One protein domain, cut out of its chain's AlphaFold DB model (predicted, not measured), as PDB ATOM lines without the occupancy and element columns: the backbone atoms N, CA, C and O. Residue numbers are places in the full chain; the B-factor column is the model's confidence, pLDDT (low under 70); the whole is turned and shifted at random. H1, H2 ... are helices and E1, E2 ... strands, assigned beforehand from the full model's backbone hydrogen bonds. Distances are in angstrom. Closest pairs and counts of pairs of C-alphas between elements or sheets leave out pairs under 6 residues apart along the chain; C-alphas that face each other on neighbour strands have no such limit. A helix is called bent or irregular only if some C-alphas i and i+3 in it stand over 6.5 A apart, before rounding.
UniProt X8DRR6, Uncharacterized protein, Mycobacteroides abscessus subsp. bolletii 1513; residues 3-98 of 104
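Overview. This is residues 3 to 98 of the 104 residues of an uncharacterized protein of Mycobacteroides abscessus subsp. bolletii 1513 (UniProt X8DRR6). Five antiparallel strands make one twisted sheet, curled like part of a barrel into an open gutter, and the single long helix H1 runs lengthwise at its open side, next to E5. The ring is not closed: H1 has 15 pairs of C-alphas within 10 A with E5 but 1 with E1, the strand at the other edge. The sheet is a meander, each strand the antiparallel neighbour of the one before, in the order E1, E2, E3, E4, E5. The printed part has 96 residues with five named strands followed by one named helix, a mixed class of helices and strands. It is elongated, with spans of 47 by 26 by 24 A, and only just loose, close to compact, with a radius of gyration of the C-alphas of 15.3 A.

Along the chain. In the sheet, E1 is residues 3 to 9, and its C-alpha 3 stands at (174.149, 209.708, 165.443). E2, the longest strand by residues, is residues 12 to 22 and measures 30.2 A from first to last C-alpha. E3 is residues 26 to 31 and measures 16.6 A. E4 is residues 37 to 45, 25.3 A long, and E5 is residues 52 to 60, 26.1 A long; C-alpha 60 is at (178.223, 196.007, 152.485). Beyond the sheet, H1 is residues 75 to 97, measures 33.4 A, and runs from C-alpha 75 at (188.067, 190.087, 161.141) to C-alpha 97 at (158.083, 191.891, 175.812). It is not bent.

Arrangement. The sheet has E1 and E5 as its edge strands and E2, E3 and E4 as inner strands. From edge to edge the strands' lines turn by 76 degrees and the way across the sheet turns by 132 degrees. E4 and E5 are a hairpin at 162 degrees between their directions, with N 39 and O 58 at 2.8 A and N 56 and O 41 at 2.8 A, both within hydrogen-bond range. E3 and E4 are a hairpin at 163 degrees, with N 29 and O 38 at 2.8 A, within hydrogen-bond range. The pairing of E2 is staggered: its residues 12 to 17 pair with E1 and its residues 18 to 22 with E3. In the hairpin of E2 and E3, at 144 degrees, N 21 and O 28 are 2.9 A apart, within hydrogen-bond range. In the hairpin of E1 and E2, at 138 degrees, N 6 and O 14 are within hydrogen-bond range at 2.8 A. E1 and E5 are apart. H1 is on the sheet through its residues 77 to 92, but with a height over the sheet of 0.3 A it stands at the sheet's level, beside the strands. The closest C-alphas of E5 and H1 are those of Val 57 and His 84, 7.7 A apart. In H1 every O i to N i+4 pair is within hydrogen-bond range.

Size, cuts and confidence. The two C-alphas farthest apart are those of Ser 11 and Ser 48, at 49.5 A; the first lies in the tight link from E1 to E2 and the second in the short link from E4 to E5. The link from E5 to H1 is long, residues 61 to 74, and has no named element. The printed part has no cut. Its mean pLDDT is 81.1, and confidence is low, under 70, at residues 46 to 51 and at residues 63 to 76, of which 75 and 76 belong to H1.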
ATOM      1  N   GLY A   3     172.694 209.658 165.305       92.00
ATOM      2  CA  GLY A   3     174.149 209.708 165.443       92.00
ATOM      3  C   GLY A   3     174.626 208.963 166.686       92.00
ATOM      4  O   GLY A   3     173.992 209.067 167.734       92.00
ATOM      5  N   TRP A   4     175.721 208.210 166.573       90.06
ATOM      6  CA  TRP A   4     176.345 207.510 167.703       90.06
ATOM      7  C   TRP A   4     177.803 207.139 167.409       90.06
ATOM      8  O   TRP A   4     178.230 207.129 166.257       90.06
ATOM      9  N   THR A   5     178.569 206.803 168.449       86.81
ATOM     10  CA  THR A   5     179.979 206.409 168.314       86.81
ATOM     11  C   THR A   5     180.146 204.904 168.494       86.81
ATOM     12  O   THR A   5     179.861 204.358 169.560       86.81
ATOM     13  N   LEU A   6     180.650 204.224 167.464       81.12
ATOM     14  CA  LEU A   6     181.011 202.810 167.517       81.12
ATOM     15  C   LEU A   6     182.439 202.658 168.037       81.12
ATOM     16  O   LEU A   6     183.389 203.051 167.364       81.12
ATOM     17  N   HIS A   7     182.595 202.054 169.212       81.25
ATOM     18  CA  HIS A   7     183.899 201.703 169.769       81.25
ATOM     19  C   HIS A   7     184.290 200.278 169.371       81.25
ATOM     20  O   HIS A   7     183.624 199.314 169.740       81.25
ATOM     21  N   PHE A   8     185.400 200.143 168.652       72.38
ATOM     22  CA  PHE A   8     186.013 198.856 168.322       72.38
ATOM     23  C   PHE A   8     187.023 198.431 169.393       72.38
ATOM     24  O   PHE A   8     187.063 197.272 169.796       72.38
ATOM     25  N   THR A   9     187.837 199.378 169.868       70.75
ATOM     26  CA  THR A   9     188.768 199.215 170.995       70.75
ATOM     27  C   THR A   9     188.869 200.533 171.769       70.75
ATOM     28  O   THR A   9     188.314 201.553 171.355       70.75
ATOM     29  N   LYS A  10     189.631 200.557 172.871       77.38
ATOM     30  CA  LYS A  10     189.863 201.776 173.669       77.38
ATOM     31  C   LYS A  10     190.370 202.967 172.836       77.38
ATOM     32  O   LYS A  10     190.020 204.101 173.132       77.38
ATOM     33  N   SER A  11     191.182 202.719 171.809       77.00
ATOM     34  CA  SER A  11     191.778 203.753 170.945       77.00
ATOM     35  C   SER A  11     191.203 203.773 169.527       77.00
ATOM     36  O   SER A  11     191.729 204.467 168.651       77.00
ATOM     37  N   ARG A  12     190.166 202.971 169.264       73.81
ATOM     38  CA  ARG A  12     189.570 202.814 167.937       73.81
ATOM     39  C   ARG A  12     188.072 202.987 168.053       73.81
ATOM     40  O   ARG A  12     187.375 202.101 168.539       73.81
ATOM     41  N   PHE A  13     187.601 204.131 167.594       80.62
ATOM     42  CA  PHE A  13     186.197 204.491 167.587       80.62
ATOM     43  C   PHE A  13     185.853 205.222 166.295       80.62
ATOM     44  O   PHE A  13     186.745 205.697 165.587       80.62
ATOM     45  N   ARG A  14     184.563 205.285 165.981       81.19
ATOM     46  CA  ARG A  14     184.065 205.953 164.786       81.19
ATOM     47  C   ARG A  14     182.710 206.581 165.030       81.19
ATOM     48  O   ARG A  14     181.833 205.933 165.588       81.19
ATOM     49  N   GLU A  15     182.541 207.805 164.559       87.38
ATOM     50  CA  GLU A  15     181.242 208.467 164.530       87.38
ATOM     51  C   GLU A  15     180.413 207.948 163.357       87.38
ATOM     52  O   GLU A  15     180.837 207.997 162.199       87.38
ATOM     53  N   MET A  16     179.228 207.452 163.679       85.94
ATOM     54  CA  MET A  16     178.253 206.896 162.756       85.94
ATOM     55  C   MET A  16     177.079 207.865 162.657       85.94
ATOM     56  O   MET A  16     176.579 208.335 163.682       85.94
ATOM     57  N   VAL A  17     176.592 208.115 161.443       93.25
ATOM     58  CA  VAL A  17     175.351 208.869 161.219       93.25
ATOM     59  C   VAL A  17     174.427 208.006 160.382       93.25
ATOM     60  O   VAL A  17     174.563 207.922 159.168       93.25
ATOM     61  N   ILE A  18     173.474 207.344 161.031       93.38
ATOM     62  CA  ILE A  18     172.615 206.364 160.375       93.38
ATOM     63  C   ILE A  18     171.353 207.034 159.833       93.38
ATOM     64  O   ILE A  18     170.530 207.590 160.573       93.38
ATOM     65  N   ALA A  19     171.179 206.942 158.520       96.19
ATOM     66  CA  ALA A  19     169.917 207.178 157.840       96.19
ATOM     67  C   ALA A  19     169.182 205.845 157.654       96.19
ATOM     68  O   ALA A  19     169.739 204.903 157.091       96.19
ATOM     69  N   VAL A  20     167.931 205.778 158.113       95.81
ATOM     70  CA  VAL A  20     167.077 204.588 158.002       95.81
ATOM     71  C   VAL A  20     166.030 204.827 156.922       95.81
ATOM     72  O   VAL A  20     165.371 205.867 156.917       95.81
ATOM     73  N   ARG A  21     165.872 203.861 156.020       95.88
ATOM     74  CA  ARG A  21     164.738 203.756 155.096       95.88
ATOM     75  C   ARG A  21     164.085 202.401 155.310       95.88
ATOM     76  O   ARG A  21     164.801 201.408 155.380       95.88
ATOM     77  N   ALA A  22     162.765 202.357 155.413       94.06
ATOM     78  CA  ALA A  22     162.027 201.116 155.596       94.06
ATOM     79  C   ALA A  22     160.851 201.046 154.619       94.06
ATOM     80  O   ALA A  22     160.242 202.071 154.311       94.06
ATOM     81  N   ASP A  23     160.579 199.837 154.149       91.62
ATOM     82  CA  ASP A  23     159.340 199.411 153.508       91.62
ATOM     83  C   ASP A  23     158.736 198.249 154.323       91.62
ATOM     84  O   ASP A  23     159.202 197.976 155.431       91.62
ATOM     85  N   ASP A  24     157.697 197.587 153.810       86.62
ATOM     86  CA  ASP A  24     156.944 196.566 154.555       86.62
ATOM     87  C   ASP A  24     157.824 195.431 155.102       86.62
ATOM     88  O   ASP A  24     157.616 194.957 156.219       86.62
ATOM     89  N   PHE A  25     158.829 195.007 154.330       89.88
ATOM     90  CA  PHE A  25     159.668 193.852 154.662       89.88
ATOM     91  C   PHE A  25     161.162 194.127 154.551       89.88
ATOM     92  O   PHE A  25     161.971 193.261 154.881       89.88
ATOM     93  N   ASN A  26     161.570 195.313 154.115       93.81
ATOM     94  CA  ASN A  26     162.965 195.699 154.029       93.81
ATOM     95  C   ASN A  26     163.245 196.922 154.885       93.81
ATOM     96  O   ASN A  26     162.515 197.908 154.892       93.81
ATOM     97  N   LEU A  27     164.405 196.897 155.523       95.44
ATOM     98  CA  LEU A  27     164.974 198.043 156.203       95.44
ATOM     99  C   LEU A  27     166.405 198.237 155.715       95.44
ATOM    100  O   LEU A  27     167.181 197.288 155.622       95.44
ATOM    101  N   ILE A  28     166.754 199.468 155.367       96.44
ATOM    102  CA  ILE A  28     168.077 199.868 154.902       96.44
ATOM    103  C   ILE A  28     168.610 200.929 155.857       96.44
ATOM    104  O   ILE A  28     168.058 202.023 155.964       96.44
ATOM    105  N   GLU A  29     169.726 200.618 156.495       94.81
ATOM    106  CA  GLU A  29     170.549 201.544 157.259       94.81
ATOM    107  C   GLU A  29     171.732 201.966 156.391       94.81
ATOM    108  O   GLU A  29     172.458 201.127 155.858       94.81
ATOM    109  N   SER A  30     171.926 203.269 156.219       94.00
ATOM    110  CA  SER A  30     173.075 203.844 155.515       94.00
ATOM    111  C   SER A  30     173.836 204.757 156.464       94.00
ATOM    112  O   SER A  30     173.255 205.707 156.989       94.00
ATOM    113  N   ASP A  31     175.118 204.474 156.684       91.00
ATOM    114  CA  ASP A  31     176.005 205.368 157.425       91.00
ATOM    115  C   ASP A  31     176.453 206.513 156.517       91.00
ATOM    116  O   ASP A  31     177.220 206.301 155.585       91.00
ATOM    117  N   LEU A  32     175.997 207.731 156.787       91.19
ATOM    118  CA  LEU A  32     176.310 208.912 155.982       91.19
ATOM    119  C   LEU A  32     177.775 209.354 156.096       91.19
ATOM    120  O   LEU A  32     178.244 210.101 155.242       91.19
ATOM    121  N   ASN A  33     178.509 208.864 157.100       86.62
ATOM    122  CA  ASN A  33     179.945 209.105 157.243       86.62
ATOM    123  C   ASN A  33     180.797 208.058 156.502       86.62
ATOM    124  O   ASN A  33     182.032 208.084 156.584       86.62
ATOM    125  N   SER A  34     180.179 207.095 155.806       81.94
ATOM    126  CA  SER A  34     180.909 206.095 155.031       81.94
ATOM    127  C   SER A  34     180.097 205.438 153.922       81.94
ATOM    128  O   SER A  34     179.038 205.893 153.524       81.94
ATOM    129  N   THR A  35     180.638 204.356 153.372       85.44
ATOM    130  CA  THR A  35     179.945 203.514 152.396       85.44
ATOM    131  C   THR A  35     179.224 202.337 153.054       85.44
ATOM    132  O   THR A  35     178.788 201.437 152.342       85.44
ATOM    133  N   LEU A  36     179.194 202.259 154.391       86.81
ATOM    134  CA  LEU A  36     178.556 201.149 155.094       86.81
ATOM    135  C   LEU A  36     177.038 201.212 154.901       86.81
ATOM    136  O   LEU A  36     176.378 202.175 155.296       86.81
ATOM    137  N   VAL A  37     176.493 200.143 154.332       91.44
ATOM    138  CA  VAL A  37     175.060 199.940 154.145       91.44
ATOM    139  C   VAL A  37     174.681 198.581 154.710       91.44
ATOM    140  O   VAL A  37     175.218 197.561 154.274       91.44
ATOM    141  N   THR A  38     173.720 198.565 155.632       93.25
ATOM    142  CA  THR A  38     173.122 197.341 156.170       93.25
ATOM    143  C   THR A  38     171.673 197.238 155.726       93.25
ATOM    144  O   THR A  38     170.876 198.143 155.945       93.25
ATOM    145  N   ARG A  39     171.321 196.116 155.106       95.69
ATOM    146  CA  ARG A  39     169.961 195.764 154.712       95.69
ATOM    147  C   ARG A  39     169.453 194.616 155.571       95.69
ATOM    148  O   ARG A  39     170.144 193.611 155.723       95.69
ATOM    149  N   TYR A  40     168.226 194.749 156.038       95.69
ATOM    150  CA  TYR A  40     167.449 193.719 156.705       95.69
ATOM    151  C   TYR A  40     166.277 193.378 155.794       95.69
ATOM    152  O   TYR A  40     165.593 194.284 155.327       95.69
ATOM    153  N   LEU A  41     166.077 192.095 155.522       94.25
ATOM    154  CA  LEU A  41     164.882 191.568 154.873       94.25
ATOM    155  C   LEU A  41     164.162 190.690 155.893       94.25
ATOM    156  O   LEU A  41     164.758 189.735 156.389       94.25
ATOM    157  N   VAL A  42     162.918 191.021 156.204       92.00
ATOM    158  CA  VAL A  42     162.061 190.318 157.154       92.00
ATOM    159  C   VAL A  42     161.060 189.493 156.360       92.00
ATOM    160  O   VAL A  42     160.294 190.036 155.575       92.00
ATOM    161  N   VAL A  43     161.061 188.181 156.556       89.06
ATOM    162  CA  VAL A  43     160.097 187.272 155.933       89.06
ATOM    163  C   VAL A  43     159.290 186.608 157.045       89.06
ATOM    164  O   VAL A  43     159.895 186.022 157.947       89.06
ATOM    165  N   PRO A  44     157.949 186.692 157.033       82.88
ATOM    166  CA  PRO A  44     157.132 185.940 157.976       82.88
ATOM    167  C   PRO A  44     157.288 184.439 157.700       82.88
ATOM    168  O   PRO A  44     157.168 183.997 156.557       82.88
ATOM    169  N   GLU A  45     157.558 183.648 158.736       75.06
ATOM    170  CA  GLU A  45     157.581 182.187 158.625       75.06
ATOM    171  C   GLU A  45     156.227 181.619 159.067       75.06
ATOM    172  O   GLU A  45     155.722 181.997 160.119       75.06
ATOM    173  N   GLY A  46     155.654 180.693 158.284       60.91
ATOM    174  CA  GLY A  46     154.536 179.846 158.735       60.91
ATOM    175  C   GLY A  46     153.113 180.229 158.305       60.91
ATOM    176  O   GLY A  46     152.171 179.557 158.710       60.91
ATOM    177  N   GLY A  47     152.908 181.242 157.459       60.44
ATOM    178  CA  GLY A  47     151.544 181.652 157.091       60.44
ATOM    179  C   GLY A  47     150.775 182.217 158.295       60.44
ATOM    180  O   GLY A  47     151.354 182.921 159.114       60.44
ATOM    181  N   SER A  48     149.470 181.956 158.397       49.88
ATOM    182  CA  SER A  48     148.575 182.532 159.420       49.88
ATOM    183  C   SER A  48     148.820 182.071 160.869       49.88
ATOM    184  O   SER A  48     148.140 182.566 161.767       49.88
ATOM    185  N   ASP A  49     149.794 181.193 161.120       53.56
ATOM    186  CA  ASP A  49     150.240 180.851 162.474       53.56
ATOM    187  C   ASP A  49     151.333 181.831 162.929       53.56
ATOM    188  O   ASP A  49     152.529 181.693 162.669       53.56
ATOM    189  N   VAL A  50     150.863 182.897 163.573       59.88
ATOM    190  CA  VAL A  50     151.617 184.080 163.990       59.88
ATOM    191  C   VAL A  50     152.617 183.732 165.100       59.88
ATOM    192  O   VAL A  50     152.218 183.354 166.199       59.88
ATOM    193  N   GLY A  51     153.915 183.939 164.864       68.38
ATOM    194  CA  GLY A  51     154.890 183.910 165.963       68.38
ATOM    195  C   GLY A  51     156.360 184.079 165.587       68.38
ATOM    196  O   GLY A  51     157.153 184.486 166.435       68.38
ATOM    197  N   HIS A  52     156.739 183.809 164.333       77.31
ATOM    198  CA  HIS A  52     158.143 183.805 163.923       77.31
ATOM    199  C   HIS A  52     158.389 184.602 162.640       77.31
ATOM    200  O   HIS A  52     157.536 184.738 161.762       77.31
ATOM    201  N   SER A  53     159.581 185.181 162.542       86.88
ATOM    202  CA  SER A  53     160.031 185.897 161.352       86.88
ATOM    203  C   SER A  53     161.500 185.599 161.117       86.88
ATOM    204  O   SER A  53     162.317 185.681 162.037       86.88
ATOM    205  N   LEU A  54     161.835 185.304 159.867       89.50
ATOM    206  CA  LEU A  54     163.204 185.145 159.417       89.50
ATOM    207  C   LEU A  54     163.741 186.504 158.975       89.50
ATOM    208  O   LEU A  54     163.240 187.103 158.024       89.50
ATOM    209  N   ILE A  55     164.791 186.980 159.641       92.56
ATOM    210  CA  ILE A  55     165.458 188.232 159.275       92.56
ATOM    211  C   ILE A  55     166.803 187.918 158.624       92.56
ATOM    212  O   ILE A  55     167.730 187.433 159.273       92.56
ATOM    213  N   THR A  56     166.933 188.238 157.339       93.81
ATOM    214  CA  THR A  56     168.204 188.164 156.611       93.81
ATOM    215  C   THR A  56     168.913 189.509 156.678       93.81
ATOM    216  O   THR A  56     168.402 190.506 156.171       93.81
ATOM    217  N   VAL A  57     170.123 189.532 157.244       94.50
ATOM    218  CA  VAL A  57     170.957 190.739 157.318       94.50
ATOM    219  C   VAL A  57     172.085 190.665 156.299       94.50
ATOM    220  O   VAL A  57     172.853 189.703 156.268       94.50
ATOM    221  N   ARG A  58     172.219 191.705 155.478       92.62
ATOM    222  CA  ARG A  58     173.333 191.883 154.545       92.62
ATOM    223  C   ARG A  58     173.976 193.228 154.798       92.62
ATOM    224  O   ARG A  58     173.311 194.249 154.689       92.62
ATOM    225  N   THR A  59     175.267 193.234 155.094       89.56
ATOM    226  CA  THR A  59     176.030 194.474 155.225       89.56
ATOM    227  C   THR A  59     177.073 194.550 154.113       89.56
ATOM    228  O   THR A  59     177.640 193.529 153.712       89.56
ATOM    229  N   SER A  60     177.296 195.747 153.585       86.75
ATOM    230  CA  SER A  60     178.223 196.007 152.485       86.75
ATOM    231  C   SER A  60     178.901 197.355 152.670       86.75
ATOM    232  O   SER A  60     178.322 198.269 153.248       86.75
ATOM    233  N   TRP A  61     180.128 197.475 152.180       83.56
ATOM    234  CA  TRP A  61     180.907 198.709 152.177       83.56
ATOM    235  C   TRP A  61     181.912 198.643 151.018       83.56
ATOM    236  O   TRP A  61     182.315 197.553 150.602       83.56
ATOM    237  N   HIS A  62     182.323 199.793 150.487       71.75
ATOM    238  CA  HIS A  62     183.317 199.879 149.425       71.75
ATOM    239  C   HIS A  62     184.662 200.359 149.981       71.75
ATOM    240  O   HIS A  62     184.728 201.362 150.683       71.75
ATOM    241  N   GLY A  63     185.737 199.650 149.625       59.03
ATOM    242  CA  GLY A  63     187.109 200.078 149.894       59.03
ATOM    243  C   GLY A  63     187.584 199.908 151.341       59.03
ATOM    244  O   GLY A  63     186.825 199.906 152.309       59.03
ATOM    245  N   ALA A  64     188.901 199.756 151.479       51.44
ATOM    246  CA  ALA A  64     189.596 199.840 152.758       51.44
ATOM    247  C   ALA A  64     189.737 201.297 153.239       51.44
ATOM    248  O   ALA A  64     190.195 201.519 154.350       51.44
ATOM    249  N   ASP A  65     189.328 202.304 152.469       53.50
ATOM    250  CA  ASP A  65     189.412 203.700 152.891       53.50
ATOM    251  C   ASP A  65     188.263 204.055 153.845       53.50
ATOM    252  O   ASP A  65     187.183 204.485 153.460       53.50
ATOM    253  N   GLY A  66     188.494 203.822 155.139       53.25
ATOM    254  CA  GLY A  66     187.691 204.379 156.232       53.25
ATOM    255  C   GLY A  66     187.044 203.346 157.154       53.25
ATOM    256  O   GLY A  66     187.220 203.446 158.364       53.25
ATOM    257  N   PHE A  67     186.338 202.342 156.616       57.78
ATOM    258  CA  PHE A  67     185.700 201.296 157.439       57.78
ATOM    259  C   PHE A  67     186.627 200.091 157.696       57.78
ATOM    260  O   PHE A  67     186.607 199.516 158.779       57.78
ATOM    261  N   ILE A  68     187.481 199.734 156.722       54.91
ATOM    262  CA  ILE A  68     188.263 198.475 156.712       54.91
ATOM    263  C   ILE A  68     189.789 198.657 156.678       54.91
ATOM    264  O   ILE A  68     190.521 197.676 156.759       54.91
ATOM    265  N   LYS A  69     190.327 199.882 156.651       55.91
ATOM    266  CA  LYS A  69     191.797 200.070 156.683       55.91
ATOM    267  C   LYS A  69     192.449 199.525 157.955       55.91
ATOM    268  O   LYS A  69     193.636 199.231 157.937       55.91
ATOM    269  N   TYR A  70     191.686 199.409 159.045       53.91
ATOM    270  CA  TYR A  70     192.229 199.190 160.390       53.91
ATOM    271  C   TYR A  70     191.678 197.960 161.119       53.91
ATOM    272  O   TYR A  70     192.222 197.582 162.152       53.91
ATOM    273  N   ILE A  71     190.633 197.323 160.588       52.75
ATOM    274  CA  ILE A  71     190.159 196.016 161.043       52.75
ATOM    275  C   ILE A  71     190.430 195.096 159.879       52.75
ATOM    276  O   ILE A  71     189.743 195.183 158.862       52.75
ATOM    277  N   GLU A  72     191.496 194.308 160.013       52.97
ATOM    278  CA  GLU A  72     191.949 193.312 159.048       52.97
ATOM    279  C   GLU A  72     190.761 192.776 158.252       52.97
ATOM    280  O   GLU A  72     189.771 192.333 158.838       52.97
ATOM    281  N   ARG A  73     190.842 192.832 156.918       55.91
ATOM    282  CA  ARG A  73     189.794 192.424 155.961       55.91
ATOM    283  C   ARG A  73     189.109 191.079 156.301       55.91
ATOM    284  O   ARG A  73     188.020 190.803 155.810       55.91
ATOM    285  N   ILE A  74     189.742 190.260 157.143       53.75
ATOM    286  CA  ILE A  74     189.320 188.947 157.639       53.75
ATOM    287  C   ILE A  74     188.474 189.024 158.932       53.75
ATOM    288  O   ILE A  74     187.546 188.232 159.101       53.75
ATOM    289  N   LEU A  75     188.738 189.975 159.836       57.03
ATOM    290  CA  LEU A  75     188.067 190.087 161.141       57.03
ATOM    291  C   LEU A  75     186.755 190.875 161.077       57.03
ATOM    292  O   LEU A  75     185.809 190.566 161.811       57.03
ATOM    293  N   ALA A  76     186.665 191.853 160.173       68.69
ATOM    294  CA  ALA A  76     185.488 192.711 160.045       68.69
ATOM    295  C   ALA A  76     184.184 191.931 159.759       68.69
ATOM    296  O   ALA A  76     183.191 192.191 160.437       68.69
ATOM    297  N   PRO A  77     184.147 190.916 158.865       74.81
ATOM    298  CA  PRO A  77     182.920 190.154 158.620       74.81
ATOM    299  C   PRO A  77     182.424 189.392 159.855       74.81
ATOM    300  O   PRO A  77     181.225 189.352 160.123       74.81
ATOM    301  N   ALA A  78     183.333 188.787 160.624       81.06
ATOM    302  CA  ALA A  78     182.969 188.055 161.835       81.06
ATOM    303  C   ALA A  78     182.477 188.999 162.939       81.06
ATOM    304  O   ALA A  78     181.493 188.692 163.613       81.06
ATOM    305  N   MET A  79     183.122 190.157 163.096       80.12
ATOM    306  CA  MET A  79     182.703 191.179 164.051       80.12
ATOM    307  C   MET A  79     181.323 191.747 163.705       80.12
ATOM    308  O   MET A  79     180.460 191.802 164.576       80.12
ATOM    309  N   MET A  80     181.072 192.076 162.435       82.12
ATOM    310  CA  MET A  80     179.766 192.571 161.986       82.12
ATOM    311  C   MET A  80     178.658 191.544 162.199       82.12
ATOM    312  O   MET A  80     177.584 191.896 162.684       82.12
ATOM    313  N   ARG A  81     178.926 190.256 161.930       85.81
ATOM    314  CA  ARG A  81     177.978 189.182 162.266       85.81
ATOM    315  C   ARG A  81     177.641 189.169 163.755       85.81
ATOM    316  O   ARG A  81     176.468 189.074 164.094       85.81
ATOM    317  N   LYS A  82     178.638 189.298 164.637       87.56
ATOM    318  CA  LYS A  82     178.412 189.343 166.092       87.56
ATOM    319  C   LYS A  82     177.585 190.561 166.512       87.56
ATOM    320  O   LYS A  82     176.639 190.396 167.274       87.56
ATOM    321  N   ILE A  83     177.906 191.749 165.996       87.06
ATOM    322  CA  ILE A  83     177.176 192.993 166.300       87.06
ATOM    323  C   ILE A  83     175.708 192.865 165.884       87.06
ATOM    324  O   ILE A  83     174.819 193.083 166.704       87.06
ATOM    325  N   HIS A  84     175.441 192.453 164.641       90.31
ATOM    326  CA  HIS A  84     174.066 192.336 164.154       90.31
ATOM    327  C   HIS A  84     173.295 191.185 164.813       90.31
ATOM    328  O   HIS A  84     172.105 191.338 165.069       90.31
ATOM    329  N   ALA A  85     173.946 190.072 165.161       91.75
ATOM    330  CA  ALA A  85     173.303 188.993 165.912       91.75
ATOM    331  C   ALA A  85     172.886 189.442 167.325       91.75
ATOM    332  O   ALA A  85     171.763 189.170 167.754       91.75
ATOM    333  N   ALA A  86     173.757 190.169 168.031       91.62
ATOM    334  CA  ALA A  86     173.437 190.731 169.343       91.62
ATOM    335  C   ALA A  86     172.311 191.774 169.245       91.62
ATOM    336  O   ALA A  86     171.364 191.743 170.028       91.62
ATOM    337  N   TYR A  87     172.367 192.649 168.237       91.50
ATOM    338  CA  TYR A  87     171.311 193.621 167.967       91.50
ATOM    339  C   TYR A  87     169.955 192.948 167.715       91.50
ATOM    340  O   TYR A  87     168.979 193.285 168.381       91.50
ATOM    341  N   LEU A  88     169.892 191.948 166.829       93.00
ATOM    342  CA  LEU A  88     168.649 191.222 166.547       93.00
ATOM    343  C   LEU A  88     168.135 190.429 167.751       93.00
ATOM    344  O   LEU A  88     166.926 190.315 167.926       93.00
ATOM    345  N   THR A  89     169.024 189.931 168.614       93.69
ATOM    346  CA  THR A  89     168.623 189.316 169.889       93.69
ATOM    347  C   THR A  89     167.886 190.320 170.775       93.69
ATOM    348  O   THR A  89     166.817 190.009 171.300       93.69
ATOM    349  N   ASN A  90     168.406 191.544 170.889       93.12
ATOM    350  CA  ASN A  90     167.757 192.602 171.663       93.12
ATOM    351  C   ASN A  90     166.426 193.036 171.035       93.12
ATOM    352  O   ASN A  90     165.452 193.257 171.750       93.12
ATOM    353  N   VAL A  91     166.360 193.131 169.700       91.19
ATOM    354  CA  VAL A  91     165.111 193.430 168.980       91.19
ATOM    355  C   VAL A  91     164.070 192.348 169.248       91.19
ATOM    356  O   VAL A  91     162.948 192.677 169.622       91.19
ATOM    357  N   LYS A  92     164.447 191.068 169.140       90.50
ATOM    358  CA  LYS A  92     163.573 189.932 169.457       90.50
ATOM    359  C   LYS A  92     162.995 190.062 170.868       90.50
ATOM    360  O   LYS A  92     161.778 190.085 171.019       90.50
ATOM    361  N   GLN A  93     163.853 190.236 171.875       91.19
ATOM    362  CA  GLN A  93     163.417 190.405 173.266       91.19
ATOM    363  C   GLN A  93     162.458 191.588 173.427       91.19
ATOM    364  O   GLN A  93     161.450 191.484 174.123       91.19
ATOM    365  N   ARG A  94     162.744 192.716 172.767       89.81
ATOM    366  CA  ARG A  94     161.898 193.911 172.838       89.81
ATOM    367  C   ARG A  94     160.516 193.675 172.228       89.81
ATOM    368  O   ARG A  94     159.535 194.132 172.815       89.81
ATOM    369  N   CYS A  95     160.444 192.981 171.093       86.00
ATOM    370  CA  CYS A  95     159.194 192.641 170.413       86.00
ATOM    371  C   CYS A  95     158.368 191.612 171.197       86.00
ATOM    372  O   CYS A  95     157.151 191.735 171.256       86.00
ATOM    373  N   GLU A  96     159.017 190.636 171.837       85.00
ATOM    374  CA  GLU A  96     158.349 189.636 172.683       85.00
ATOM    375  C   GLU A  96     157.791 190.253 173.977       85.00
ATOM    376  O   GLU A  96     156.708 189.888 174.426       85.00
ATOM    377  N   GLN A  97     158.503 191.217 174.573       83.12
ATOM    378  CA  GLN A  97     158.083 191.891 175.812       83.12
ATOM    379  C   GLN A  97     157.042 192.991 175.591       83.12
ATOM    380  O   GLN A  97     156.260 193.302 176.489       83.12
ATOM    381  N   ALA A  98     157.052 193.621 174.419       70.88
ATOM    382  CA  ALA A  98     156.080 194.632 174.040       70.88
ATOM    383  C   ALA A  98     155.601 194.353 172.618       70.88
ATOM    384  O   ALA A  98     156.013 195.066 171.694       70.88
TER     385      ALA A  98